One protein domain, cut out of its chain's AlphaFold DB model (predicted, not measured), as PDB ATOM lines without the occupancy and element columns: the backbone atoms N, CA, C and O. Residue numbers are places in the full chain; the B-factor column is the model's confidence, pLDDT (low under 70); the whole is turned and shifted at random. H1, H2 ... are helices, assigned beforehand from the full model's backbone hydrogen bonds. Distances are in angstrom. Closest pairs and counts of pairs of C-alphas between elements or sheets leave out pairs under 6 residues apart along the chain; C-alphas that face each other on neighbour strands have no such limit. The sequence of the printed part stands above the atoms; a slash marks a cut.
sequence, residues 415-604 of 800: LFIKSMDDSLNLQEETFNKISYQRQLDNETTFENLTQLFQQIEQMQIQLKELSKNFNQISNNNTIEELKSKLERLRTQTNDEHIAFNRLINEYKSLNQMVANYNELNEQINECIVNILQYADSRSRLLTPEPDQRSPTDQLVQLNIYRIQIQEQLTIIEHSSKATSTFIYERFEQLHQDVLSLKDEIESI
ATOM      1  N   LEU A 415     -13.257 -15.162  59.126       82.06
ATOM      2  CA  LEU A 415     -12.039 -14.347  59.064       82.06
ATOM      3  C   LEU A 415     -11.172 -14.534  60.313       82.06
ATOM      4  O   LEU A 415      -9.954 -14.655  60.203       82.06
ATOM      5  N   PHE A 416     -11.799 -14.612  61.487       82.81
ATOM      6  CA  PHE A 416     -11.098 -14.864  62.739       82.81
ATOM      7  C   PHE A 416     -10.454 -16.258  62.777       82.81
ATOM      8  O   PHE A 416      -9.275 -16.376  63.105       82.81
ATOM      9  N   ILE A 417     -11.186 -17.307  62.377       83.25
ATOM     10  CA  ILE A 417     -10.659 -18.678  62.268       83.25
ATOM     11  C   ILE A 417      -9.468 -18.724  61.304       83.25
ATOM     12  O   ILE A 417      -8.439 -19.303  61.645       83.25
ATOM     13  N   LYS A 418      -9.570 -18.068  60.140       85.38
ATOM     14  CA  LYS A 418      -8.474 -17.993  59.165       85.38
ATOM     15  C   LYS A 418      -7.229 -17.311  59.745       85.38
ATOM     16  O   LYS A 418      -6.135 -17.840  59.616       85.38
ATOM     17  N   SER A 419      -7.402 -16.182  60.434       86.75
ATOM     18  CA  SER A 419      -6.302 -15.477  61.107       86.75
ATOM     19  C   SER A 419      -5.597 -16.352  62.157       86.75
ATOM     20  O   SER A 419      -4.369 -16.336  62.269       86.75
ATOM     21  N   MET A 420      -6.360 -17.156  62.910       84.81
ATOM     22  CA  MET A 420      -5.785 -18.102  63.869       84.81
ATOM     23  C   MET A 420      -5.012 -19.237  63.190       84.81
ATOM     24  O   MET A 420      -3.944 -19.599  63.679       84.81
ATOM     25  N   ASP A 421      -5.515 -19.778  62.079       87.38
ATOM     26  CA  ASP A 421      -4.807 -20.803  61.303       87.38
ATOM     27  C   ASP A 421      -3.497 -20.260  60.708       87.38
ATOM     28  O   ASP A 421      -2.434 -20.840  60.924       87.38
ATOM     29  N   ASP A 422      -3.535 -19.082  60.074       89.25
ATOM     30  CA  ASP A 422      -2.347 -18.399  59.545       89.25
ATOM     31  C   ASP A 422      -1.301 -18.152  60.650       89.25
ATOM     32  O   ASP A 422      -0.104 -18.390  60.460       89.25
ATOM     33  N   SER A 423      -1.751 -17.745  61.843       89.19
ATOM     34  CA  SER A 423      -0.876 -17.559  63.005       89.19
ATOM     35  C   SER A 423      -0.252 -18.877  63.471       89.19
ATOM     36  O   SER A 423       0.946 -18.917  63.743       89.19
ATOM     37  N   LEU A 424      -1.026 -19.966  63.545       90.19
ATOM     38  CA  LEU A 424      -0.509 -21.290  63.915       90.19
ATOM     39  C   LEU A 424       0.490 -21.827  62.883       90.19
ATOM     40  O   LEU A 424       1.500 -22.405  63.276       90.19
ATOM     41  N   ASN A 425       0.243 -21.613  61.588       90.56
ATOM     42  CA  ASN A 425       1.161 -21.982  60.506       90.56
ATOM     43  C   ASN A 425       2.503 -21.244  60.635       90.56
ATOM     44  O   ASN A 425       3.562 -21.864  60.554       90.56
ATOM     45  N   LEU A 426       2.470 -19.939  60.925       91.75
ATOM     46  CA  LEU A 426       3.681 -19.149  61.158       91.75
ATOM     47  C   LEU A 426       4.482 -19.649  62.372       91.75
ATOM     48  O   LEU A 426       5.713 -19.721  62.317       91.75
ATOM     49  N   GLN A 427       3.800 -20.005  63.468       90.62
ATOM     50  CA  GLN A 427       4.466 -20.573  64.645       90.62
ATOM     51  C   GLN A 427       5.080 -21.943  64.346       90.62
ATOM     52  O   GLN A 427       6.198 -22.211  64.771       90.62
ATOM     53  N   GLU A 428       4.404 -22.793  63.571       92.38
ATOM     54  CA  GLU A 428       4.935 -24.095  63.155       92.38
ATOM     55  C   GLU A 428       6.200 -23.955  62.294       92.38
ATOM     56  O   GLU A 428       7.202 -24.624  62.549       92.38
ATOM     57  N   GLU A 429       6.206 -23.044  61.317       91.88
ATOM     58  CA  GLU A 429       7.406 -22.751  60.523       91.88
ATOM     59  C   GLU A 429       8.563 -22.230  61.383       91.88
ATOM     60  O   GLU A 429       9.721 -22.600  61.174       91.88
ATOM     61  N   THR A 430       8.250 -21.368  62.350       90.75
ATOM     62  CA  THR A 430       9.238 -20.787  63.265       90.75
ATOM     63  C   THR A 430       9.819 -21.867  64.179       90.75
ATOM     64  O   THR A 430      11.041 -21.982  64.277       90.75
ATOM     65  N   PHE A 431       8.973 -22.725  64.757       93.50
ATOM     66  CA  PHE A 431       9.388 -23.891  65.537       93.50
ATOM     67  C   PHE A 431      10.313 -24.810  64.737       93.50
ATOM     68  O   PHE A 431      11.384 -25.165  65.223       93.50
ATOM     69  N   ASN A 432       9.950 -25.151  63.498       91.25
ATOM     70  CA  ASN A 432      10.753 -26.042  62.661       91.25
ATOM     71  C   ASN A 432      12.150 -25.466  62.377       91.25
ATOM     72  O   ASN A 432      13.135 -26.201  62.420       91.25
ATOM     73  N   LYS A 433      12.259 -24.149  62.143       90.12
ATOM     74  CA  LYS A 433      13.557 -23.471  61.974       90.12
ATOM     75  C   LYS A 433      14.390 -23.516  63.252       90.12
ATOM     76  O   LYS A 433      15.578 -23.823  63.183       90.12
ATOM     77  N   ILE A 434      13.776 -23.238  64.404       90.06
ATOM     78  CA  ILE A 434      14.469 -23.258  65.698       90.06
ATOM     79  C   ILE A 434      14.934 -24.678  66.041       90.06
ATOM     80  O   ILE A 434      16.090 -24.864  66.413       90.06
ATOM     81  N   SER A 435      14.068 -25.680  65.877       88.00
ATOM     82  CA  SER A 435      14.399 -27.080  66.162       88.00
ATOM     83  C   SER A 435      15.510 -27.594  65.242       88.00
ATOM     84  O   SER A 435      16.442 -28.245  65.713       88.00
ATOM     85  N   TYR A 436      15.481 -27.234  63.952       88.19
ATOM     86  CA  TYR A 436      16.567 -27.546  63.020       88.19
ATOM     87  C   TYR A 436      17.888 -26.887  63.434       88.19
ATOM     88  O   TYR A 436      18.919 -27.555  63.488       88.19
ATOM     89  N   GLN A 437      17.866 -25.598  63.787       85.25
ATOM     90  CA  GLN A 437      19.078 -24.913  64.235       85.25
ATOM     91  C   GLN A 437      19.625 -25.527  65.529       85.25
ATOM     92  O   GLN A 437      20.823 -25.743  65.633       85.25
ATOM     93  N   ARG A 438      18.769 -25.911  66.483       85.19
ATOM     94  CA  ARG A 438      19.206 -26.617  67.696       85.19
ATOM     95  C   ARG A 438      19.821 -27.989  67.390       85.19
ATOM     96  O   ARG A 438      20.750 -28.408  68.074       85.19
ATOM     97  N   GLN A 439      19.304 -28.720  66.398       84.19
ATOM     98  CA  GLN A 439      19.929 -29.973  65.947       84.19
ATOM     99  C   GLN A 439      21.342 -29.721  65.420       84.19
ATOM    100  O   GLN A 439      22.258 -30.443  65.800       84.19
ATOM    101  N   LEU A 440      21.521 -28.664  64.623       82.12
ATOM    102  CA  LEU A 440      22.829 -28.251  64.118       82.12
ATOM    103  C   LEU A 440      23.779 -27.826  65.252       82.12
ATOM    104  O   LEU A 440      24.944 -28.228  65.270       82.12
ATOM    105  N   ASP A 441      23.281 -27.052  66.218       75.75
ATOM    106  CA  ASP A 441      24.057 -26.570  67.366       75.75
ATOM    107  C   ASP A 441      24.482 -27.729  68.288       75.75
ATOM    108  O   ASP A 441      25.568 -27.719  68.864       75.75
ATOM    109  N   ASN A 442      23.670 -28.789  68.371       77.12
ATOM    110  CA  ASN A 442      24.033 -30.020  69.077       77.12
ATOM    111  C   ASN A 442      25.278 -30.709  68.495       77.12
ATOM    112  O   ASN A 442      25.952 -31.432  69.238       77.12
ATOM    113  N   GLU A 443      25.543 -30.518  67.201       74.62
ATOM    114  CA  GLU A 443      26.638 -31.142  66.456       74.62
ATOM    115  C   GLU A 443      27.852 -30.216  66.282       74.62
ATOM    116  O   GLU A 443      28.974 -30.709  66.239       74.62
ATOM    117  N   THR A 444      27.655 -28.895  66.172       73.69
ATOM    118  CA  THR A 444      28.690 -27.987  65.635       73.69
ATOM    119  C   THR A 444      29.113 -26.851  66.566       73.69
ATOM    120  O   THR A 444      30.265 -26.836  66.998       73.69
ATOM    121  N   THR A 445      28.252 -25.867  66.850       71.81
ATOM    122  CA  THR A 445      28.584 -24.695  67.684       71.81
ATOM    123  C   THR A 445      27.382 -24.181  68.482       71.81
ATOM    124  O   THR A 445      26.236 -24.408  68.123       71.81
ATOM    125  N   PHE A 446      27.640 -23.446  69.571       74.25
ATOM    126  CA  PHE A 446      26.614 -22.901  70.481       74.25
ATOM    127  C   PHE A 446      26.445 -21.370  70.399       74.25
ATOM    128  O   PHE A 446      25.909 -20.748  71.318       74.25
ATOM    129  N   GLU A 447      26.899 -20.732  69.316       70.06
ATOM    130  CA  GLU A 447      26.974 -19.262  69.207       70.06
ATOM    131  C   GLU A 447      25.610 -18.562  69.345       70.06
ATOM    132  O   GLU A 447      25.525 -17.487  69.940       70.06
ATOM    133  N   ASN A 448      24.528 -19.192  68.874       78.38
ATOM    134  CA  ASN A 448      23.185 -18.600  68.847       78.38
ATOM    135  C   ASN A 448      22.237 -19.139  69.933       78.38
ATOM    136  O   ASN A 448      21.064 -18.754  69.967       78.38
ATOM    137  N   LEU A 449      22.722 -19.982  70.853       79.94
ATOM    138  CA  LEU A 449      21.897 -20.707  71.831       79.94
ATOM    139  C   LEU A 449      20.977 -19.780  72.644       79.94
ATOM    140  O   LEU A 449      19.783 -20.042  72.782       79.94
ATOM    141  N   THR A 450      21.515 -18.665  73.149       80.94
ATOM    142  CA  THR A 450      20.754 -17.686  73.945       80.94
ATOM    143  C   THR A 450      19.635 -17.035  73.132       80.94
ATOM    144  O   THR A 450      18.540 -16.818  73.648       80.94
ATOM    145  N   GLN A 451      19.892 -16.735  71.857       85.69
ATOM    146  CA  GLN A 451      18.910 -16.114  70.973       85.69
ATOM    147  C   GLN A 451      17.785 -17.096  70.623       85.69
ATOM    148  O   GLN A 451      16.614 -16.729  70.685       85.69
ATOM    149  N   LEU A 452      18.126 -18.351  70.310       86.44
ATOM    150  CA  LEU A 452      17.146 -19.403  70.025       86.44
ATOM    151  C   LEU A 452      16.271 -19.710  71.245       86.44
ATOM    152  O   LEU A 452      15.057 -19.867  71.114       86.44
ATOM    153  N   PHE A 453      16.863 -19.722  72.440       86.88
ATOM    154  CA  PHE A 453      16.119 -19.910  73.682       86.88
ATOM    155  C   PHE A 453      15.074 -18.806  73.903       86.88
ATOM    156  O   PHE A 453      13.909 -19.104  74.161       86.88
ATOM    157  N   GLN A 454      15.452 -17.539  73.696       88.50
ATOM    158  CA  GLN A 454      14.518 -16.408  73.771       88.50
ATOM    159  C   GLN A 454      13.392 -16.509  72.733       88.50
ATOM    160  O   GLN A 454      12.249 -16.162  73.028       88.50
ATOM    161  N   GLN A 455      13.685 -16.994  71.523       89.75
ATOM    162  CA  GLN A 455      12.665 -17.201  70.490       89.75
ATOM    163  C   GLN A 455      11.654 -18.286  70.890       89.75
ATOM    164  O   GLN A 455      10.454 -18.101  70.685       89.75
ATOM    165  N   ILE A 456      12.102 -19.377  71.523       91.25
ATOM    166  CA  ILE A 456      11.197 -20.393  72.079       91.25
ATOM    167  C   ILE A 456      10.335 -19.826  73.210       91.25
ATOM    168  O   ILE A 456       9.129 -20.076  73.224       91.25
ATOM    169  N   GLU A 457      10.904 -19.046  74.134       89.69
ATOM    170  CA  GLU A 457      10.128 -18.399  75.203       89.69
ATOM    171  C   GLU A 457       9.051 -17.462  74.631       89.69
ATOM    172  O   GLU A 457       7.892 -17.498  75.058       89.69
ATOM    173  N   GLN A 458       9.397 -16.663  73.616       91.38
ATOM    174  CA  GLN A 458       8.436 -15.802  72.921       91.38
ATOM    175  C   GLN A 458       7.319 -16.612  72.254       91.38
ATOM    176  O   GLN A 458       6.143 -16.269  72.395       91.38
ATOM    177  N   MET A 459       7.657 -17.720  71.595       91.94
ATOM    178  CA  MET A 459       6.674 -18.611  70.981       91.94
ATOM    179  C   MET A 459       5.750 -19.260  72.022       91.94
ATOM    180  O   MET A 459       4.542 -19.341  71.797       91.94
ATOM    181  N   GLN A 460       6.252 -19.649  73.200       92.00
ATOM    182  CA  GLN A 460       5.402 -20.144  74.294       92.00
ATOM    183  C   GLN A 460       4.374 -19.100  74.746       92.00
ATOM    184  O   GLN A 460       3.213 -19.445  74.998       92.00
ATOM    185  N   ILE A 461       4.780 -17.830  74.839       90.75
ATOM    186  CA  ILE A 461       3.883 -16.720  75.190       90.75
ATOM    187  C   ILE A 461       2.809 -16.552  74.108       90.75
ATOM    188  O   ILE A 461       1.620 -16.518  74.436       90.75
ATOM    189  N   GLN A 462       3.206 -16.532  72.834       89.88
ATOM    190  CA  GLN A 462       2.295 -16.369  71.696       89.88
ATOM    191  C   GLN A 462       1.300 -17.535  71.572       89.88
ATOM    192  O   GLN A 462       0.097 -17.316  71.423       89.88
ATOM    193  N   LEU A 463       1.750 -18.784  71.731       90.94
ATOM    194  CA  LEU A 463       0.869 -19.960  71.728       90.94
ATOM    195  C   LEU A 463      -0.094 -19.965  72.929       90.94
ATOM    196  O   LEU A 463      -1.242 -20.400  72.813       90.94
ATOM    197  N   LYS A 464       0.333 -19.456  74.093       89.81
ATOM    198  CA  LYS A 464      -0.543 -19.298  75.265       89.81
ATOM    199  C   LYS A 464      -1.619 -18.236  75.033       89.81
ATOM    200  O   LYS A 464      -2.740 -18.401  75.511       89.81
ATOM    201  N   GLU A 465      -1.299 -17.167  74.315       87.38
ATOM    202  CA  GLU A 465      -2.264 -16.139  73.921       87.38
ATOM    203  C   GLU A 465      -3.273 -16.673  72.895       87.38
ATOM    204  O   GLU A 465      -4.478 -16.565  73.120       87.38
ATOM    205  N   LEU A 466      -2.807 -17.384  71.859       86.75
ATOM    206  CA  LEU A 466      -3.682 -18.090  70.913       86.75
ATOM    207  C   LEU A 466      -4.619 -19.070  71.635       86.75
ATOM    208  O   LEU A 466      -5.816 -19.097  71.357       86.75
ATOM    209  N   SER A 467      -4.122 -19.811  72.630       86.81
ATOM    210  CA  SER A 467      -4.951 -20.700  73.458       86.81
ATOM    211  C   SER A 467      -6.091 -19.978  74.180       86.81
ATOM    212  O   SER A 467      -7.211 -20.494  74.222       86.81
ATOM    213  N   LYS A 468      -5.851 -18.770  74.710       85.31
ATOM    214  CA  LYS A 468      -6.915 -17.963  75.332       85.31
ATOM    215  C   LYS A 468      -7.984 -17.575  74.314       85.31
ATOM    216  O   LYS A 468      -9.168 -17.712  74.617       85.31
ATOM    217  N   ASN A 469      -7.570 -17.171  73.116       82.31
ATOM    218  CA  ASN A 469      -8.473 -16.793  72.030       82.31
ATOM    219  C   ASN A 469      -9.327 -17.990  71.564       82.31
ATOM    220  O   ASN A 469     -10.534 -17.858  71.376       82.31
ATOM    221  N   PHE A 470      -8.748 -19.192  71.488       78.56
ATOM    222  CA  PHE A 470      -9.469 -20.424  71.136       78.56
ATOM    223  C   PHE A 470     -10.533 -20.848  72.160       78.56
ATOM    224  O   PHE A 470     -11.547 -21.452  71.790       78.56
ATOM    225  N   ASN A 471     -10.337 -20.544  73.446       73.56
ATOM    226  CA  ASN A 471     -11.308 -20.871  74.495       73.56
ATOM    227  C   ASN A 471     -12.584 -20.018  74.425       73.56
ATOM    228  O   ASN A 471     -13.610 -20.422  74.966       73.56
ATOM    229  N   GLN A 472     -12.554 -18.884  73.723       69.31
ATOM    230  CA  GLN A 472     -13.713 -18.001  73.575       69.31
ATOM    231  C   GLN A 472     -14.714 -18.482  72.503       69.31
ATOM    232  O   GLN A 472     -15.836 -17.985  72.459       69.31
ATOM    233  N   ILE A 473     -14.365 -19.469  71.660       67.75
ATOM    234  CA  ILE A 473     -15.128 -19.813  70.437       67.75
ATOM    235  C   ILE A 473     -15.607 -21.278  70.439       67.75
ATOM    236  O   ILE A 473     -15.427 -22.038  69.500       67.75
ATOM    237  N   SER A 474     -16.220 -21.707  71.539       53.84
ATOM    238  CA  SER A 474     -16.431 -23.116  71.925       53.84
ATOM    239  C   SER A 474     -17.118 -24.091  70.933       53.84
ATOM    240  O   SER A 474     -17.014 -25.290  71.168       53.84
ATOM    241  N   ASN A 475     -17.804 -23.680  69.856       57.81
ATOM    242  CA  ASN A 475     -18.861 -24.522  69.247       57.81
ATOM    243  C   ASN A 475     -18.735 -24.861  67.741       57.81
ATOM    244  O   ASN A 475     -19.759 -25.079  67.099       57.81
ATOM    245  N   ASN A 476     -17.539 -24.921  67.143       61.25
ATOM    246  CA  ASN A 476     -17.403 -25.254  65.710       61.25
ATOM    247  C   ASN A 476     -16.421 -26.416  65.465       61.25
ATOM    248  O   ASN A 476     -15.335 -26.422  66.031       61.25
ATOM    249  N   ASN A 477     -16.754 -27.383  64.601       61.53
ATOM    250  CA  ASN A 477     -15.902 -28.567  64.359       61.53
ATOM    251  C   ASN A 477     -14.533 -28.202  63.750       61.53
ATOM    252  O   ASN A 477     -13.522 -28.805  64.091       61.53
ATOM    253  N   THR A 478     -14.466 -27.154  62.924       62.91
ATOM    254  CA  THR A 478     -13.202 -26.596  62.399       62.91
ATOM    255  C   THR A 478     -12.295 -26.016  63.489       62.91
ATOM    256  O   THR A 478     -11.095 -25.854  63.286       62.91
ATOM    257  N   ILE A 479     -12.839 -25.721  64.670       73.44
ATOM    258  CA  ILE A 479     -12.074 -25.221  65.815       73.44
ATOM    259  C   ILE A 479     -11.394 -26.374  66.561       73.44
ATOM    260  O   ILE A 479     -10.349 -26.153  67.169       73.44
ATOM    261  N   GLU A 480     -11.921 -27.601  66.499       76.19
ATOM    262  CA  GLU A 480     -11.273 -28.759  67.132       76.19
ATOM    263  C   GLU A 480      -9.957 -29.139  66.446       76.19
ATOM    264  O   GLU A 480      -8.966 -29.389  67.134       76.19
ATOM    265  N   GLU A 481      -9.907 -29.115  65.111       80.81
ATOM    266  CA  GLU A 481      -8.676 -29.392  64.355       80.81
ATOM    267  C   GLU A 481      -7.574 -28.378  64.693       80.81
ATOM    268  O   GLU A 481      -6.444 -28.757  65.016       80.81
ATOM    269  N   LEU A 482      -7.917 -27.087  64.722       83.75
ATOM    270  CA  LEU A 482      -6.983 -26.024  65.093       83.75
ATOM    271  C   LEU A 482      -6.569 -26.089  66.570       83.75
ATOM    272  O   LEU A 482      -5.402 -25.862  66.887       83.75
ATOM    273  N   LYS A 483      -7.481 -26.459  67.481       84.62
ATOM    274  CA  LYS A 483      -7.149 -26.713  68.893       84.62
ATOM    275  C   LYS A 483      -6.174 -27.880  69.041       84.62
ATOM    276  O   LYS A 483      -5.227 -27.777  69.817       84.62
ATOM    277  N   SER A 484      -6.365 -28.961  68.286       87.12
ATOM    278  CA  SER A 484      -5.434 -30.097  68.275       87.12
ATOM    279  C   SER A 484      -4.056 -29.686  67.746       87.12
ATOM    280  O   SER A 484      -3.036 -30.044  68.343       87.12
ATOM    281  N   LYS A 485      -4.011 -28.883  66.674       89.56
ATOM    282  CA  LYS A 485      -2.765 -28.323  66.135       89.56
ATOM    283  C   LYS A 485      -2.047 -27.433  67.154       89.56
ATOM    284  O   LYS A 485      -0.852 -27.615  67.384       89.56
ATOM    285  N   LEU A 486      -2.772 -26.525  67.804       91.00
ATOM    286  CA  LEU A 486      -2.245 -25.666  68.862       91.00
ATOM    287  C   LEU A 486      -1.651 -26.482  70.015       91.00
ATOM    288  O   LEU A 486      -0.542 -26.194  70.459       91.00
ATOM    289  N   GLU A 487      -2.368 -27.490  70.510       89.81
ATOM    290  CA  GLU A 487      -1.902 -28.274  71.656       89.81
ATOM    291  C   GLU A 487      -0.661 -29.109  71.307       89.81
ATOM    292  O   GLU A 487       0.275 -29.208  72.105       89.81
ATOM    293  N   ARG A 488      -0.598 -29.627  70.072       92.81
ATOM    294  CA  ARG A 488       0.598 -30.292  69.540       92.81
ATOM    295  C   ARG A 488       1.796 -29.345  69.515       92.81
ATOM    296  O   ARG A 488       2.834 -29.690  70.075       92.81
ATOM    297  N   LEU A 489       1.636 -28.151  68.940       91.75
ATOM    298  CA  LEU A 489       2.697 -27.139  68.887       91.75
ATOM    299  C   LEU A 489       3.137 -26.703  70.285       91.75
ATOM    300  O   LEU A 489       4.332 -26.576  70.529       91.75
ATOM    301  N   ARG A 490       2.210 -26.521  71.232       92.50
ATOM    302  CA  ARG A 490       2.547 -26.187  72.628       92.50
ATOM    303  C   ARG A 490       3.378 -27.272  73.295       92.50
ATOM    304  O   ARG A 490       4.351 -26.943  73.969       92.50
ATOM    305  N   THR A 491       3.008 -28.534  73.096       91.44
ATOM    306  CA  THR A 491       3.742 -29.680  73.647       91.44
ATOM    307  C   THR A 491       5.152 -29.732  73.064       91.44
ATOM    308  O   THR A 491       6.120 -29.684  73.816       91.44
ATOM    309  N   GLN A 492       5.272 -29.689  71.735       92.00
ATOM    310  CA  GLN A 492       6.560 -29.682  71.034       92.00
ATOM    311  C   GLN A 492       7.448 -28.501  71.453       92.00
ATOM    312  O   GLN A 492       8.622 -28.681  71.758       92.00
ATOM    313  N   THR A 493       6.878 -27.298  71.544       91.62
ATOM    314  CA  THR A 493       7.601 -26.096  71.986       91.62
ATOM    315  C   THR A 493       8.089 -26.224  73.429       91.62
ATOM    316  O   THR A 493       9.174 -25.754  73.768       91.62
ATOM    317  N   ASN A 494       7.293 -26.833  74.308       91.38
ATOM    318  CA  ASN A 494       7.671 -27.042  75.701       91.38
ATOM    319  C   ASN A 494       8.775 -28.095  75.849       91.38
ATOM    320  O   ASN A 494       9.716 -27.884  76.611       91.38
ATOM    321  N   ASP A 495       8.693 -29.190  75.097       89.50
ATOM    322  CA  ASP A 495       9.736 -30.217  75.073       89.50
ATOM    323  C   ASP A 495      11.061 -29.636  74.562       89.50
ATOM    324  O   ASP A 495      12.112 -29.840  75.177       89.50
ATOM    325  N   GLU A 496      11.004 -28.826  73.506       88.00
ATOM    326  CA  GLU A 496      12.174 -28.145  72.953       88.00
ATOM    327  C   GLU A 496      12.756 -27.128  73.952       88.00
ATOM    328  O   GLU A 496      13.965 -27.094  74.173       88.00
ATOM    329  N   HIS A 497      11.913 -26.360  74.651       89.50
ATOM    330  CA  HIS A 497      12.342 -25.464  75.731       89.50
ATOM    331  C   HIS A 497      13.066 -26.208  76.866       89.50
ATOM    332  O   HIS A 497      14.068 -25.725  77.403       89.50
ATOM    333  N   ILE A 498      12.579 -27.392  77.253       87.94
ATOM    334  CA  ILE A 498      13.242 -28.241  78.252       87.94
ATOM    335  C   ILE A 498      14.597 -28.725  77.719       87.94
ATOM    336  O   ILE A 498      15.579 -28.703  78.464       87.94
ATOM    337  N   ALA A 499      14.670 -29.125  76.446       85.62
ATOM    338  CA  ALA A 499      15.915 -29.545  75.809       85.62
ATOM    339  C   ALA A 499      16.956 -28.413  75.782       85.62
ATOM    340  O   ALA A 499      18.086 -28.620  76.222       85.62
ATOM    341  N   PHE A 500      16.570 -27.198  75.378       86.81
ATOM    342  CA  PHE A 500      17.454 -26.030  75.427       86.81
ATOM    343  C   PHE A 500      17.932 -25.715  76.847       86.81
ATOM    344  O   PHE A 500      19.116 -25.466  77.046       86.81
ATOM    345  N   ASN A 501      17.050 -25.756  77.851       85.06
ATOM    346  CA  ASN A 501      17.455 -25.519  79.242       85.06
ATOM    347  C   ASN A 501      18.492 -26.534  79.730       85.06
ATOM    348  O   ASN A 501      19.436 -26.164  80.429       85.06
ATOM    349  N   ARG A 502      18.335 -27.812  79.361       85.44
ATOM    350  CA  ARG A 502      19.335 -28.844  79.663       85.44
ATOM    351  C   ARG A 502      20.668 -28.519  78.996       85.44
ATOM    352  O   ARG A 502      21.667 -28.447  79.701       85.44
ATOM    353  N   LEU A 503      20.664 -28.207  77.699       84.75
ATOM    354  CA  LEU A 503      21.870 -27.833  76.949       84.75
ATOM    355  C   LEU A 503      22.570 -26.594  77.525       84.75
ATOM    356  O   LEU A 503      23.785 -26.600  77.688       84.75
ATOM    357  N   ILE A 504      21.820 -25.551  77.893       84.56
ATOM    358  CA  ILE A 504      22.366 -24.343  78.532       84.56
ATOM    359  C   ILE A 504      23.066 -24.697  79.847       84.56
ATOM    360  O   ILE A 504      24.145 -24.175  80.133       84.56
ATOM    361  N   ASN A 505      22.462 -25.561  80.662       85.25
ATOM    362  CA  ASN A 505      23.041 -25.966  81.940       85.25
ATOM    363  C   ASN A 505      24.278 -26.854  81.751       85.25
ATOM    364  O   ASN A 505      25.279 -26.633  82.428       85.25
ATOM    365  N   GLU A 506      24.239 -27.796  80.806       85.56
ATOM    366  CA  GLU A 506      25.393 -28.622  80.430       85.56
ATOM    367  C   GLU A 506      26.557 -27.747  79.936       85.56
ATOM    368  O   GLU A 506      27.678 -27.874  80.426       85.56
ATOM    369  N   TYR A 507      26.287 -26.788  79.047       85.50
ATOM    370  CA  TYR A 507      27.295 -25.871  78.516       85.50
ATOM    371  C   TYR A 507      27.886 -24.953  79.597       85.50
ATOM    372  O   TYR A 507      29.095 -24.722  79.634       85.50
ATOM    373  N   LYS A 508      27.061 -24.452  80.526       85.81
ATOM    374  CA  LYS A 508      27.543 -23.699  81.697       85.81
ATOM    375  C   LYS A 508      28.452 -24.549  82.582       85.81
ATOM    376  O   LYS A 508      29.499 -24.061  83.001       85.81
ATOM    377  N   SER A 509      28.066 -25.798  82.837       86.19
ATOM    378  CA  SER A 509      28.868 -26.736  83.624       86.19
ATOM    379  C   SER A 509      30.219 -27.006  82.961       86.19
ATOM    380  O   SER A 509      31.242 -26.931  83.635       86.19
ATOM    381  N   LEU A 510      30.239 -27.257  81.645       87.31
ATOM    382  CA  LEU A 510      31.474 -27.445  80.878       87.31
ATOM    383  C   LEU A 510      32.386 -26.217  80.990       87.31
ATOM    384  O   LEU A 510      33.551 -26.355  81.345       87.31
ATOM    385  N   ASN A 511      31.859 -25.012  80.750       87.56
ATOM    386  CA  ASN A 511      32.652 -23.781  80.834       87.56
ATOM    387  C   ASN A 511      33.237 -23.555  82.230       87.56
ATOM    388  O   ASN A 511      34.367 -23.087  82.349       87.56
ATOM    389  N   GLN A 512      32.492 -23.896  83.283       88.00
ATOM    390  CA  GLN A 512      32.996 -23.811  84.648       88.00
ATOM    391  C   GLN A 512      34.137 -24.809  84.893       88.00
ATOM    392  O   GLN A 512      35.151 -24.430  85.471       88.00
ATOM    393  N   MET A 513      34.011 -26.056  84.426       86.94
ATOM    394  CA  MET A 513      35.082 -27.053  84.554       86.94
ATOM    395  C   MET A 513      36.328 -26.665  83.750       86.94
ATOM    396  O   MET A 513      37.434 -26.760  84.270       86.94
ATOM    397  N   VAL A 514      36.161 -26.155  82.525       88.50
ATOM    398  CA  VAL A 514      37.270 -25.651  81.698       88.50
ATOM    399  C   VAL A 514      37.964 -24.463  82.367       88.50
ATOM    400  O   VAL A 514      39.189 -24.405  82.384       88.50
ATOM    401  N   ALA A 515      37.210 -23.524  82.948       89.31
ATOM    402  CA  ALA A 515      37.785 -22.390  83.667       89.31
ATOM    403  C   ALA A 515      38.602 -22.844  84.888       89.31
ATOM    404  O   ALA A 515      39.748 -22.425  85.032       89.31
ATOM    405  N   ASN A 516      38.047 -23.747  85.702       87.81
ATOM    406  CA  ASN A 516      38.745 -24.319  86.855       87.81
ATOM    407  C   ASN A 516      40.019 -25.066  86.435       87.81
ATOM    408  O   ASN A 516      41.056 -24.919  87.076       87.81
ATOM    409  N   TYR A 517      39.951 -25.854  85.356       89.81
ATOM    410  CA  TYR A 517      41.113 -26.551  84.807       89.81
ATOM    411  C   TYR A 517      42.190 -25.570  84.346       89.81
ATOM    412  O   TYR A 517      43.349 -25.751  84.697       89.81
ATOM    413  N   ASN A 518      41.827 -24.522  83.605       89.44
ATOM    414  CA  ASN A 518      42.793 -23.542  83.112       89.44
ATOM    415  C   ASN A 518      43.484 -22.791  84.257       89.44
ATOM    416  O   ASN A 518      44.699 -22.633  84.220       89.44
ATOM    417  N   GLU A 519      42.730 -22.376  85.279       89.31
ATOM    418  CA  GLU A 519      43.286 -21.726  86.472       89.31
ATOM    419  C   GLU A 519      44.254 -22.661  87.214       89.31
ATOM    420  O   GLU A 519      45.376 -22.274  87.543       89.31
ATOM    421  N   LEU A 520      43.850 -23.916  87.427       88.56
ATOM    422  CA  LEU A 520      44.681 -24.916  88.093       88.56
ATOM    423  C   LEU A 520      45.934 -25.251  87.268       88.56
ATOM    424  O   LEU A 520      47.028 -25.333  87.820       88.56
ATOM    425  N   ASN A 521      45.799 -25.392  85.949       89.50
ATOM    426  CA  ASN A 521      46.907 -25.641  85.032       89.50
ATOM    427  C   ASN A 521      47.906 -24.472  85.022       89.50
ATOM    428  O   ASN A 521      49.112 -24.695  85.009       89.50
ATOM    429  N   GLU A 522      47.444 -23.222  85.079       89.50
ATOM    430  CA  GLU A 522      48.328 -22.052  85.183       89.50
ATOM    431  C   GLU A 522      49.146 -22.078  86.486       89.50
ATOM    432  O   GLU A 522      50.372 -21.948  86.450       89.50
ATOM    433  N   GLN A 523      48.496 -22.361  87.620       86.62
ATOM    434  CA  GLN A 523      49.157 -22.493  88.925       86.62
ATOM    435  C   GLN A 523      50.151 -23.667  88.972       86.62
ATOM    436  O   GLN A 523      51.236 -23.552  89.551       86.62
ATOM    437  N   ILE A 524      49.798 -24.798  88.353       87.44
ATOM    438  CA  ILE A 524      50.678 -25.964  88.225       87.44
ATOM    439  C   ILE A 524      51.896 -25.616  87.377       87.44
ATOM    440  O   ILE A 524      53.015 -25.893  87.799       87.44
ATOM    441  N   ASN A 525      51.706 -24.979  86.222       86.00
ATOM    442  CA  ASN A 525      52.808 -24.594  85.345       86.00
ATOM    443  C   ASN A 525      53.771 -23.626  86.038       86.00
ATOM    444  O   ASN A 525      54.984 -23.802  85.939       86.00
ATOM    445  N   GLU A 526      53.265 -22.653  86.798       85.25
ATOM    446  CA  GLU A 526      54.109 -21.776  87.613       85.25
ATOM    447  C   GLU A 526      54.917 -22.575  88.653       85.25
ATOM    448  O   GLU A 526      56.126 -22.377  88.809       85.25
ATOM    449  N   CYS A 527      54.276 -23.533  89.328       84.88
ATOM    450  CA  CYS A 527      54.935 -24.417  90.287       84.88
ATOM    451  C   CYS A 527      56.025 -25.284  89.631       84.88
ATOM    452  O   CYS A 527      57.147 -25.342  90.136       84.88
ATOM    453  N   ILE A 528      55.734 -25.892  88.476       82.62
ATOM    454  CA  ILE A 528      56.680 -26.702  87.698       82.62
ATOM    455  C   ILE A 528      57.870 -25.851  87.247       82.62
ATOM    456  O   ILE A 528      59.014 -26.267  87.419       82.62
ATOM    457  N   VAL A 529      57.633 -24.645  86.721       83.06
ATOM    458  CA  VAL A 529      58.710 -23.730  86.309       83.06
ATOM    459  C   VAL A 529      59.629 -23.414  87.485       83.06
ATOM    460  O   VAL A 529      60.849 -23.446  87.321       83.06
ATOM    461  N   ASN A 530      59.078 -23.170  88.674       80.19
ATOM    462  CA  ASN A 530      59.875 -22.916  89.872       80.19
ATOM    463  C   ASN A 530      60.713 -24.138  90.290       80.19
ATOM    464  O   ASN A 530      61.898 -23.981  90.593       80.19
ATOM    465  N   ILE A 531      60.145 -25.349  90.228       77.69
ATOM    466  CA  ILE A 531      60.869 -26.603  90.504       77.69
ATOM    467  C   ILE A 531      62.004 -26.801  89.493       77.69
ATOM    468  O   ILE A 531      63.129 -27.111  89.881       77.69
ATOM    469  N   LEU A 532      61.746 -26.570  88.203       76.56
ATOM    470  CA  LEU A 532      62.749 -26.703  87.143       76.56
ATOM    471  C   LEU A 532      63.863 -25.655  87.266       76.56
ATOM    472  O   LEU A 532      65.038 -25.991  87.123       76.56
ATOM    473  N   GLN A 533      63.525 -24.399  87.568       76.25
ATOM    474  CA  GLN A 533      64.511 -23.343  87.829       76.25
ATOM    475  C   GLN A 533      65.370 -23.670  89.051       76.25
ATOM    476  O   GLN A 533      66.582 -23.431  89.048       76.25
ATOM    477  N   TYR A 534      64.755 -24.230  90.090       73.94
ATOM    478  CA  TYR A 534      65.468 -24.702  91.262       73.94
ATOM    479  C   TYR A 534      66.391 -25.883  90.922       73.94
ATOM    480  O   TYR A 534      67.558 -25.855  91.306       73.94
ATOM    481  N   ALA A 535      65.930 -26.875  90.156       69.44
ATOM    482  CA  ALA A 535      66.743 -28.011  89.721       69.44
ATOM    483  C   ALA A 535      67.944 -27.564  88.865       69.44
ATOM    484  O   ALA A 535      69.074 -28.001  89.102       69.44
ATOM    485  N   ASP A 536      67.739 -26.623  87.938       69.44
ATOM    486  CA  ASP A 536      68.810 -26.012  87.142       69.44
ATOM    487  C   ASP A 536      69.792 -25.232  88.034       69.44
ATOM    488  O   ASP A 536      71.007 -25.403  87.930       69.44
ATOM    489  N   SER A 537      69.295 -24.451  88.997       69.75
ATOM    490  CA  SER A 537      70.138 -23.726  89.961       69.75
ATOM    491  C   SER A 537      70.958 -24.678  90.835       69.75
ATOM    492  O   SER A 537      72.168 -24.486  90.980       69.75
ATOM    493  N   ARG A 538      70.328 -25.744  91.348       66.00
ATOM    494  CA  ARG A 538      70.975 -26.827  92.097       66.00
ATOM    495  C   ARG A 538      72.103 -27.416  91.275       66.00
ATOM    496  O   ARG A 538      73.209 -27.489  91.790       66.00
ATOM    497  N   SER A 539      71.868 -27.753  90.005       63.28
ATOM    498  CA  SER A 539      72.860 -28.367  89.108       63.28
ATOM    499  C   SER A 539      74.128 -27.518  88.891       63.28
ATOM    500  O   SER A 539      75.213 -28.059  88.651       63.28
ATOM    501  N   ARG A 540      74.024 -26.189  89.032       63.25
ATOM    502  CA  ARG A 540      75.122 -25.231  88.809       63.25
ATOM    503  C   ARG A 540      75.981 -24.960  90.050       63.25
ATOM    504  O   ARG A 540      77.079 -24.420  89.905       63.25
ATOM    505  N   LEU A 541      75.515 -25.304  91.250       62.44
ATOM    506  CA  LEU A 541      76.238 -25.073  92.507       62.44
ATOM    507  C   LEU A 541      77.291 -26.160  92.747       62.44
ATOM    508  O   LEU A 541      77.009 -27.336  92.620       62.44
ATOM    509  N   LEU A 542      78.521 -25.799  93.124       54.84
ATOM    510  CA  LEU A 542      79.601 -26.781  93.341       54.84
ATOM    511  C   LEU A 542      79.465 -27.563  94.663       54.84
ATOM    512  O   LEU A 542      79.964 -28.681  94.762       54.84
ATOM    513  N   THR A 543      78.782 -26.987  95.656       54.22
ATOM    514  CA  THR A 543      78.500 -27.577  96.974       54.22
ATOM    515  C   THR A 543      77.210 -26.968  97.537       54.22
ATOM    516  O   THR A 543      77.272 -25.880  98.112       54.22
ATOM    517  N   PRO A 544      76.037 -27.599  97.366       52.00
ATOM    518  CA  PRO A 544      74.800 -27.078  97.941       52.00
ATOM    519  C   PRO A 544      74.781 -27.234  99.476       52.00
ATOM    520  O   PRO A 544      75.025 -28.321 100.023       52.00
ATOM    521  N   GLU A 545      74.474 -26.143 100.185       49.44
ATOM    522  CA  GLU A 545      74.200 -26.176 101.630       49.44
ATOM    523  C   GLU A 545      72.969 -27.058 101.925       49.44
ATOM    524  O   GLU A 545      72.086 -27.139 101.073       49.44
ATOM    525  N   PRO A 546      72.877 -27.730 103.093       49.97
ATOM    526  CA  PRO A 546      71.750 -28.600 103.472       49.97
ATOM    527  C   PRO A 546      70.365 -27.971 103.285       49.97
ATOM    528  O   PRO A 546      69.454 -28.629 102.789       49.97
ATOM    529  N   ASP A 547      70.245 -26.680 103.594       47.00
ATOM    530  CA  ASP A 547      68.996 -25.916 103.499       47.00
ATOM    531  C   ASP A 547      68.625 -25.544 102.049       47.00
ATOM    532  O   ASP A 547      67.523 -25.080 101.776       47.00
ATOM    533  N   GLN A 548      69.528 -25.791 101.095       51.84
ATOM    534  CA  GLN A 548      69.339 -25.572  99.662       51.84
ATOM    535  C   GLN A 548      69.151 -26.888  98.896       51.84
ATOM    536  O   GLN A 548      69.394 -26.896  97.690       51.84
ATOM    537  N   ARG A 549      68.778 -28.005  99.548       52.66
ATOM    538  CA  ARG A 549      68.782 -29.357  98.931       52.66
ATOM    539  C   ARG A 549      67.447 -29.866  98.386       52.66
ATOM    540  O   ARG A 549      67.468 -30.803  97.592       52.66
ATOM    541  N   SER A 550      66.315 -29.260  98.740       52.84
ATOM    542  CA  SER A 550      65.013 -29.654  98.192       52.84
ATOM    543  C   SER A 550      64.049 -28.466  98.130       52.84
ATOM    544  O   SER A 550      63.943 -27.735  99.120       52.84
ATOM    545  N   PRO A 551      63.275 -28.288  97.042       61.97
ATOM    546  CA  PRO A 551      62.169 -27.349  97.010       61.97
ATOM    547  C   PRO A 551      60.964 -28.024  97.685       61.97
ATOM    548  O   PRO A 551      59.916 -28.211  97.072       61.97
ATOM    549  N   THR A 552      61.137 -28.471  98.936       68.12
ATOM    550  CA  THR A 552      60.200 -29.367  99.638       68.12
ATOM    551  C   THR A 552      58.791 -28.787  99.632       68.12
ATOM    552  O   THR A 552      57.834 -29.503  99.363       68.12
ATOM    553  N   ASP A 553      58.679 -27.473  99.823       70.94
ATOM    554  CA  ASP A 553      57.406 -26.758  99.801       70.94
ATOM    555  C   ASP A 553      56.746 -26.786  98.414       70.94
ATOM    556  O   ASP A 553      55.536 -26.967  98.316       70.94
ATOM    557  N   GLN A 554      57.523 -26.683  97.330       76.50
ATOM    558  CA  GLN A 554      57.002 -26.727  95.959       76.50
ATOM    559  C   GLN A 554      56.635 -28.153  95.535       76.50
ATOM    560  O   GLN A 554      55.627 -28.338  94.866       76.50
ATOM    561  N   LEU A 555      57.384 -29.176  95.964       79.31
ATOM    562  CA  LEU A 555      57.025 -30.580  95.722       79.31
ATOM    563  C   LEU A 555      55.782 -30.998  96.513       79.31
ATOM    564  O   LEU A 555      54.923 -31.710  95.991       79.31
ATOM    565  N   VAL A 556      55.647 -30.525  97.756       82.06
ATOM    566  CA  VAL A 556      54.420 -30.690  98.548       82.06
ATOM    567  C   VAL A 556      53.254 -29.984  97.859       82.06
ATOM    568  O   VAL A 556      52.195 -30.592  97.706       82.06
ATOM    569  N   GLN A 557      53.451 -28.753  97.381       83.94
ATOM    570  CA  GLN A 557      52.433 -28.007  96.645       83.94
ATOM    571  C   GLN A 557      52.027 -28.715  95.343       83.94
ATOM    572  O   GLN A 557      50.838 -28.866  95.075       83.94
ATOM    573  N   LEU A 558      52.987 -29.231  94.573       86.62
ATOM    574  CA  LEU A 558      52.726 -29.990  93.351       86.62
ATOM    575  C   LEU A 558      51.937 -31.278  93.639       86.62
ATOM    576  O   LEU A 558      51.029 -31.643  92.895       86.62
ATOM    577  N   ASN A 559      52.219 -31.945  94.760       84.94
ATOM    578  CA  ASN A 559      51.454 -33.108  95.202       84.94
ATOM    579  C   ASN A 559      50.023 -32.744  95.657       84.94
ATOM    580  O   ASN A 559      49.098 -33.524  95.432       84.94
ATOM    581  N   ILE A 560      49.813 -31.562  96.251       86.88
ATOM    582  CA  ILE A 560      48.466 -31.033  96.531       86.88
ATOM    583  C   ILE A 560      47.719 -30.787  95.216       86.88
ATOM    584  O   ILE A 560      46.576 -31.224  95.079       86.88
ATOM    585  N   TYR A 561      48.370 -30.174  94.223       89.06
ATOM    586  CA  TYR A 561      47.772 -29.975  92.903       89.06
ATOM    587  C   TYR A 561      47.427 -31.294  92.210       89.06
ATOM    588  O   TYR A 561      46.358 -31.397  91.615       89.06
ATOM    589  N   ARG A 562      48.250 -32.341  92.355       89.19
ATOM    590  CA  ARG A 562      47.915 -33.691  91.869       89.19
ATOM    591  C   ARG A 562      46.587 -34.196  92.438       89.19
ATOM    592  O   ARG A 562      45.783 -34.767  91.706       89.19
ATOM    593  N   ILE A 563      46.348 -33.993  93.736       88.00
ATOM    594  CA  ILE A 563      45.087 -34.385  94.386       88.00
ATOM    595  C   ILE A 563      43.923 -33.572  93.809       88.00
ATOM    596  O   ILE A 563      42.905 -34.152  93.445       88.00
ATOM    597  N   GLN A 564      44.089 -32.258  93.646       88.31
ATOM    598  CA  GLN A 564      43.060 -31.391  93.058       88.31
ATOM    599  C   GLN A 564      42.743 -31.762  91.600       88.31
ATOM    600  O   GLN A 564      41.580 -31.769  91.204       88.31
ATOM    601  N   ILE A 565      43.749 -32.138  90.808       88.69
ATOM    602  CA  ILE A 565      43.574 -32.662  89.447       88.69
ATOM    603  C   ILE A 565      42.796 -33.982  89.462       88.69
ATOM    604  O   ILE A 565      41.875 -34.160  88.667       88.69
ATOM    605  N   GLN A 566      43.094 -34.884  90.400       88.75
ATOM    606  CA  GLN A 566      42.344 -36.131  90.566       88.75
ATOM    607  C   GLN A 566      40.881 -35.876  90.974       88.75
ATOM    608  O   GLN A 566      39.979 -36.585  90.524       88.75
ATOM    609  N   GLU A 567      40.623 -34.859  91.798       87.25
ATOM    610  CA  GLU A 567      39.266 -34.419  92.137       87.25
ATOM    611  C   GLU A 567      38.531 -33.870  90.905       87.25
ATOM    612  O   GLU A 567      37.394 -34.274  90.660       87.25
ATOM    613  N   GLN A 568      39.176 -33.030  90.085       85.31
ATOM    614  CA  GLN A 568      38.600 -32.546  88.820       85.31
ATOM    615  C   GLN A 568      38.293 -33.699  87.859       85.31
ATOM    616  O   GLN A 568      37.202 -33.746  87.294       85.31
ATOM    617  N   LEU A 569      39.204 -34.667  87.728       87.94
ATOM    618  CA  LEU A 569      38.985 -35.866  86.919       87.94
ATOM    619  C   LEU A 569      37.749 -36.637  87.401       87.94
ATOM    620  O   LEU A 569      36.874 -36.977  86.611       87.94
ATOM    621  N   THR A 570      37.632 -36.825  88.718       85.88
ATOM    622  CA  THR A 570      36.482 -37.499  89.332       85.88
ATOM    623  C   THR A 570      35.184 -36.745  89.031       85.88
ATOM    624  O   THR A 570      34.176 -37.363  88.697       85.88
ATOM    625  N   ILE A 571      35.191 -35.411  89.111       84.69
ATOM    626  CA  ILE A 571      34.029 -34.573  88.777       84.69
ATOM    627  C   ILE A 571      33.630 -34.747  87.304       84.69
ATOM    628  O   ILE A 571      32.438 -34.856  87.012       84.69
ATOM    629  N   ILE A 572      34.602 -34.807  86.389       83.62
ATOM    630  CA  ILE A 572      34.362 -35.015  84.955       83.62
ATOM    631  C   ILE A 572      33.793 -36.418  84.699       83.62
ATOM    632  O   ILE A 572      32.777 -36.542  84.017       83.62
ATOM    633  N   GLU A 573      34.361 -37.465  85.299       81.44
ATOM    634  CA  GLU A 573      33.888 -38.853  85.161       81.44
ATOM    635  C   GLU A 573      32.462 -39.058  85.697       81.44
ATOM    636  O   GLU A 573      31.685 -39.840  85.145       81.44
ATOM    637  N   HIS A 574      32.102 -38.350  86.771       81.19
ATOM    638  CA  HIS A 574      30.766 -38.410  87.370       81.19
ATOM    639  C   HIS A 574      29.780 -37.420  86.737       81.19
ATOM    640  O   HIS A 574      28.603 -37.401  87.118       81.19
ATOM    641  N   SER A 575      30.226 -36.593  85.787       74.19
ATOM    642  CA  SER A 575      29.338 -35.681  85.078       74.19
ATOM    643  C   SER A 575      28.331 -36.481  84.243       74.19
ATOM    644  O   SER A 575      28.639 -37.505  83.630       74.19
ATOM    645  N   SER A 576      27.063 -36.065  84.283       65.06
ATOM    646  CA  SER A 576      25.996 -36.739  83.545       65.06
ATOM    647  C   SER A 576      26.323 -36.780  82.056       65.06
ATOM    648  O   SER A 576      26.751 -35.770  81.505       65.06
ATOM    649  N   LYS A 577      26.044 -37.916  81.402       72.94
ATOM    650  CA  LYS A 577      26.252 -38.101  79.962       72.94
ATOM    651  C   LYS A 577      25.628 -36.931  79.190       72.94
ATOM    652  O   LYS A 577      24.403 -36.792  79.194       72.94
ATOM    653  N   ALA A 578      26.475 -36.092  78.593       76.94
ATOM    654  CA  ALA A 578      26.038 -34.903  77.873       76.94
ATOM    655  C   ALA A 578      25.066 -35.292  76.751       76.94
ATOM    656  O   ALA A 578      25.232 -36.322  76.090       76.94
ATOM    657  N   THR A 579      24.027 -34.483  76.563       75.19
ATOM    658  CA  THR A 579      22.989 -34.746  75.559       75.19
ATOM    659  C   THR A 579      23.365 -34.212  74.178       75.19
ATOM    660  O   THR A 579      22.843 -34.693  73.171       75.19
ATOM    661  N   SER A 580      24.291 -33.252  74.115       81.19
ATOM    662  CA  SER A 580      24.912 -32.767  72.878       81.19
ATOM    663  C   SER A 580      26.212 -33.512  72.580       81.19
ATOM    664  O   SER A 580      27.067 -33.665  73.455       81.19
ATOM    665  N   THR A 581      26.385 -33.904  71.315       83.88
ATOM    666  CA  THR A 581      27.624 -34.503  70.802       83.88
ATOM    667  C   THR A 581      28.799 -33.536  70.927       83.88
ATOM    668  O   THR A 581      29.845 -33.926  71.429       83.88
ATOM    669  N   PHE A 582      28.608 -32.261  70.568       84.38
ATOM    670  CA  PHE A 582      29.636 -31.230  70.727       84.38
ATOM    671  C   PHE A 582      30.110 -31.099  72.182       84.38
ATOM    672  O   PHE A 582      31.310 -31.081  72.453       84.38
ATOM    673  N   ILE A 583      29.175 -31.017  73.138       84.81
ATOM    674  CA  ILE A 583      29.519 -30.903  74.565       84.81
ATOM    675  C   ILE A 583      30.247 -32.169  75.031       84.81
ATOM    676  O   ILE A 583      31.239 -32.071  75.750       84.81
ATOM    677  N   TYR A 584      29.792 -33.344  74.590       85.44
ATOM    678  CA  TYR A 584      30.430 -34.620  74.903       85.44
ATOM    679  C   TYR A 584      31.880 -34.689  74.401       85.44
ATOM    680  O   TYR A 584      32.775 -35.005  75.179       85.44
ATOM    681  N   GLU A 585      32.138 -34.323  73.143       86.00
ATOM    682  CA  GLU A 585      33.496 -34.293  72.580       86.00
ATOM    683  C   GLU A 585      34.421 -33.338  73.347       86.00
ATOM    684  O   GLU A 585      35.593 -33.642  73.562       86.00
ATOM    685  N   ARG A 586      33.897 -32.199  73.816       87.50
ATOM    686  CA  ARG A 586      34.661 -31.256  74.645       87.50
ATOM    687  C   ARG A 586      34.921 -31.766  76.057       87.50
ATOM    688  O   ARG A 586      35.994 -31.493  76.588       87.50
ATOM    689  N   PHE A 587      33.991 -32.512  76.652       87.88
ATOM    690  CA  PHE A 587      34.239 -33.212  77.914       87.88
ATOM    691  C   PHE A 587      35.325 -34.275  77.766       87.88
ATOM    692  O   PHE A 587      36.219 -34.332  78.603       87.88
ATOM    693  N   GLU A 588      35.281 -35.073  76.698       87.06
ATOM    694  CA  GLU A 588      36.321 -36.067  76.403       87.06
ATOM    695  C   GLU A 588      37.682 -35.398  76.185       87.06
ATOM    696  O   GLU A 588      38.684 -35.854  76.728       87.06
ATOM    697  N   GLN A 589      37.726 -34.277  75.456       88.62
ATOM    698  CA  GLN A 589      38.956 -33.504  75.293       88.62
ATOM    699  C   GLN A 589      39.497 -33.018  76.645       88.62
ATOM    700  O   GLN A 589      40.655 -33.277  76.961       88.62
ATOM    701  N   LEU A 590      38.656 -32.380  77.466       89.38
ATOM    702  CA  LEU A 590      39.049 -31.911  78.796       89.38
ATOM    703  C   LEU A 590      39.530 -33.068  79.683       89.38
ATOM    704  O   LEU A 590      40.513 -32.925  80.400       89.38
ATOM    705  N   HIS A 591      38.868 -34.222  79.618       89.38
ATOM    706  CA  HIS A 591      39.272 -35.420  80.345       89.38
ATOM    707  C   HIS A 591      40.680 -35.887  79.941       89.38
ATOM    708  O   HIS A 591      41.502 -36.167  80.812       89.38
ATOM    709  N   GLN A 592      40.985 -35.928  78.639       90.06
ATOM    710  CA  GLN A 592      42.329 -36.271  78.157       90.06
ATOM    711  C   GLN A 592      43.379 -35.234  78.573       90.06
ATOM    712  O   GLN A 592      44.476 -35.615  78.980       90.06
ATOM    713  N   ASP A 593      43.044 -33.945  78.527       86.50
ATOM    714  CA  ASP A 593      43.950 -32.869  78.938       86.50
ATOM    715  C   ASP A 593      44.291 -32.972  80.440       86.50
ATOM    716  O   ASP A 593      45.460 -32.914  80.828       86.50
ATOM    717  N   VAL A 594      43.286 -33.222  81.290       88.44
ATOM    718  CA  VAL A 594      43.456 -33.431  82.741       88.44
ATOM    719  C   VAL A 594      44.281 -34.689  83.037       88.44
ATOM    720  O   VAL A 594      45.148 -34.651  83.914       88.44
ATOM    721  N   LEU A 595      44.058 -35.790  82.308       88.50
ATOM    722  CA  LEU A 595      44.876 -37.005  82.424       88.50
ATOM    723  C   LEU A 595      46.335 -36.743  82.055       88.50
ATOM    724  O   LEU A 595      47.229 -37.103  82.816       88.50
ATOM    725  N   SER A 596      46.578 -36.075  80.926       89.62
ATOM    726  CA  SER A 596      47.933 -35.746  80.485       89.62
ATOM    727  C   SER A 596      48.675 -34.902  81.524       89.62
ATOM    728  O   SER A 596      49.846 -35.158  81.797       89.62
ATOM    729  N   LEU A 597      47.998 -33.920  82.130       88.25
ATOM    730  CA  LEU A 597      48.590 -33.075  83.169       88.25
ATOM    731  C   LEU A 597      48.884 -33.860  84.455       88.25
ATOM    732  O   LEU A 597      49.911 -33.646  85.100       88.25
ATOM    733  N   LYS A 598      48.004 -34.796  84.829       89.56
ATOM    734  CA  LYS A 598      48.239 -35.700  85.960       89.56
ATOM    735  C   LYS A 598      49.494 -36.549  85.739       89.56
ATOM    736  O   LYS A 598      50.337 -36.611  86.635       89.56
ATOM    737  N   ASP A 599      49.614 -37.170  84.569       87.31
ATOM    738  CA  ASP A 599      50.751 -38.028  84.222       87.31
ATOM    739  C   ASP A 599      52.068 -37.230  84.212       87.31
ATOM    740  O   ASP A 599      53.106 -37.712  84.675       87.31
ATOM    741  N   GLU A 600      52.032 -35.976  83.750       87.50
ATOM    742  CA  GLU A 600      53.179 -35.065  83.800       87.50
ATOM    743  C   GLU A 600      53.604 -34.752  85.245       87.50
ATOM    744  O   GLU A 600      54.787 -34.875  85.580       87.50
ATOM    745  N   ILE A 601      52.651 -34.422  86.125       86.56
ATOM    746  CA  ILE A 601      52.928 -34.190  87.550       86.56
ATOM    747  C   ILE A 601      53.520 -35.443  88.211       86.56
ATOM    748  O   ILE A 601      54.499 -35.341  88.954       86.56
ATOM    749  N   GLU A 602      52.944 -36.621  87.963       86.69
ATOM    750  CA  GLU A 602      53.431 -37.881  88.534       86.69
ATOM    751  C   GLU A 602      54.860 -38.193  88.080       86.69
ATOM    752  O   GLU A 602      55.703 -38.516  88.918       86.69
ATOM    753  N   SER A 603      55.166 -37.981  86.798       87.50
ATOM    754  CA  SER A 603      56.513 -38.135  86.237       87.50
ATOM    755  C   SER A 603      57.542 -37.203  86.893       87.50
ATOM    756  O   SER A 603      58.661 -37.623  87.198       87.50
ATOM    757  N   ILE A 604      57.180 -35.940  87.155       83.62
ATOM    758  CA  ILE A 604      58.062 -34.979  87.844       83.62
ATOM    759  C   ILE A 604      58.298 -35.405  89.298       83.62
ATOM    760  O   ILE A 604      59.442 -35.423  89.760       83.62
TER     761      ILE A 604
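This is residues 415 to 604 of the 800 residues of the protein "Hypothetical protein" of Rotaria socialis (UniProt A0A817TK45). A long rod of helices is built on one very long helix, H3: H1 and H2 lie beside its first part and H4 and H5 beside its later part, like two three-helix bundles placed end to end and sharing H3. Residues 539 to 547 stick out at one end. The printed part has 190 residues with five named helices, H1 to H5 in chain order, and no named strand: all helix, an up-and-down bundle in which each helix runs against the one before. It is extended, with a radius of gyration of the C-alphas of 28.2 A and spans of 101 by 23 by 21 A.

H1, residues 415 to 443, and H2, residues 449 to 471, form a hairpin at a shallow tilt of 24 degrees; their closest C-alphas, of Ile 434 and Leu 452, are 6.4 A apart. H3, residues 477 to 540, is the hub; with residues 479 to 504 alone it touches H2, closest at the C-alphas of Ile 456 and His 497, 6.4 A. H4, residues 552 to 573, touches H3, closest at C-alphas 554 and 527, 6.5 A. H5, residues 581 to 604, touches H4, closest at C-alphas 598 and 562, 6.2 A. H1 and H5 touch only at their ends, C-alphas 443 and 582 being closest at 5.2 A. H1 and H4 are apart. Every O i to N i+4 pair is within hydrogen-bond range in H2, H4 and H5, against 24 of 25 in H1 and 58 of 60 in H3.

H1 begins at C-alpha 415 (-12.039, -14.347, 59.064) and measures 42.8 A, H2 33.3 A, H3 94.3 A, H4 31.5 A and H5 34.9 A, ending at C-alpha 604 (58.062, -34.979, 87.844).

The C-alphas farthest apart, of Asn 475 and Leu 542, are 101.4 A apart. The printed part has no cut; the link from H3 to H4 is long. pLDDT is under 70 at residues 472 to 478, 535 to 552 and 576.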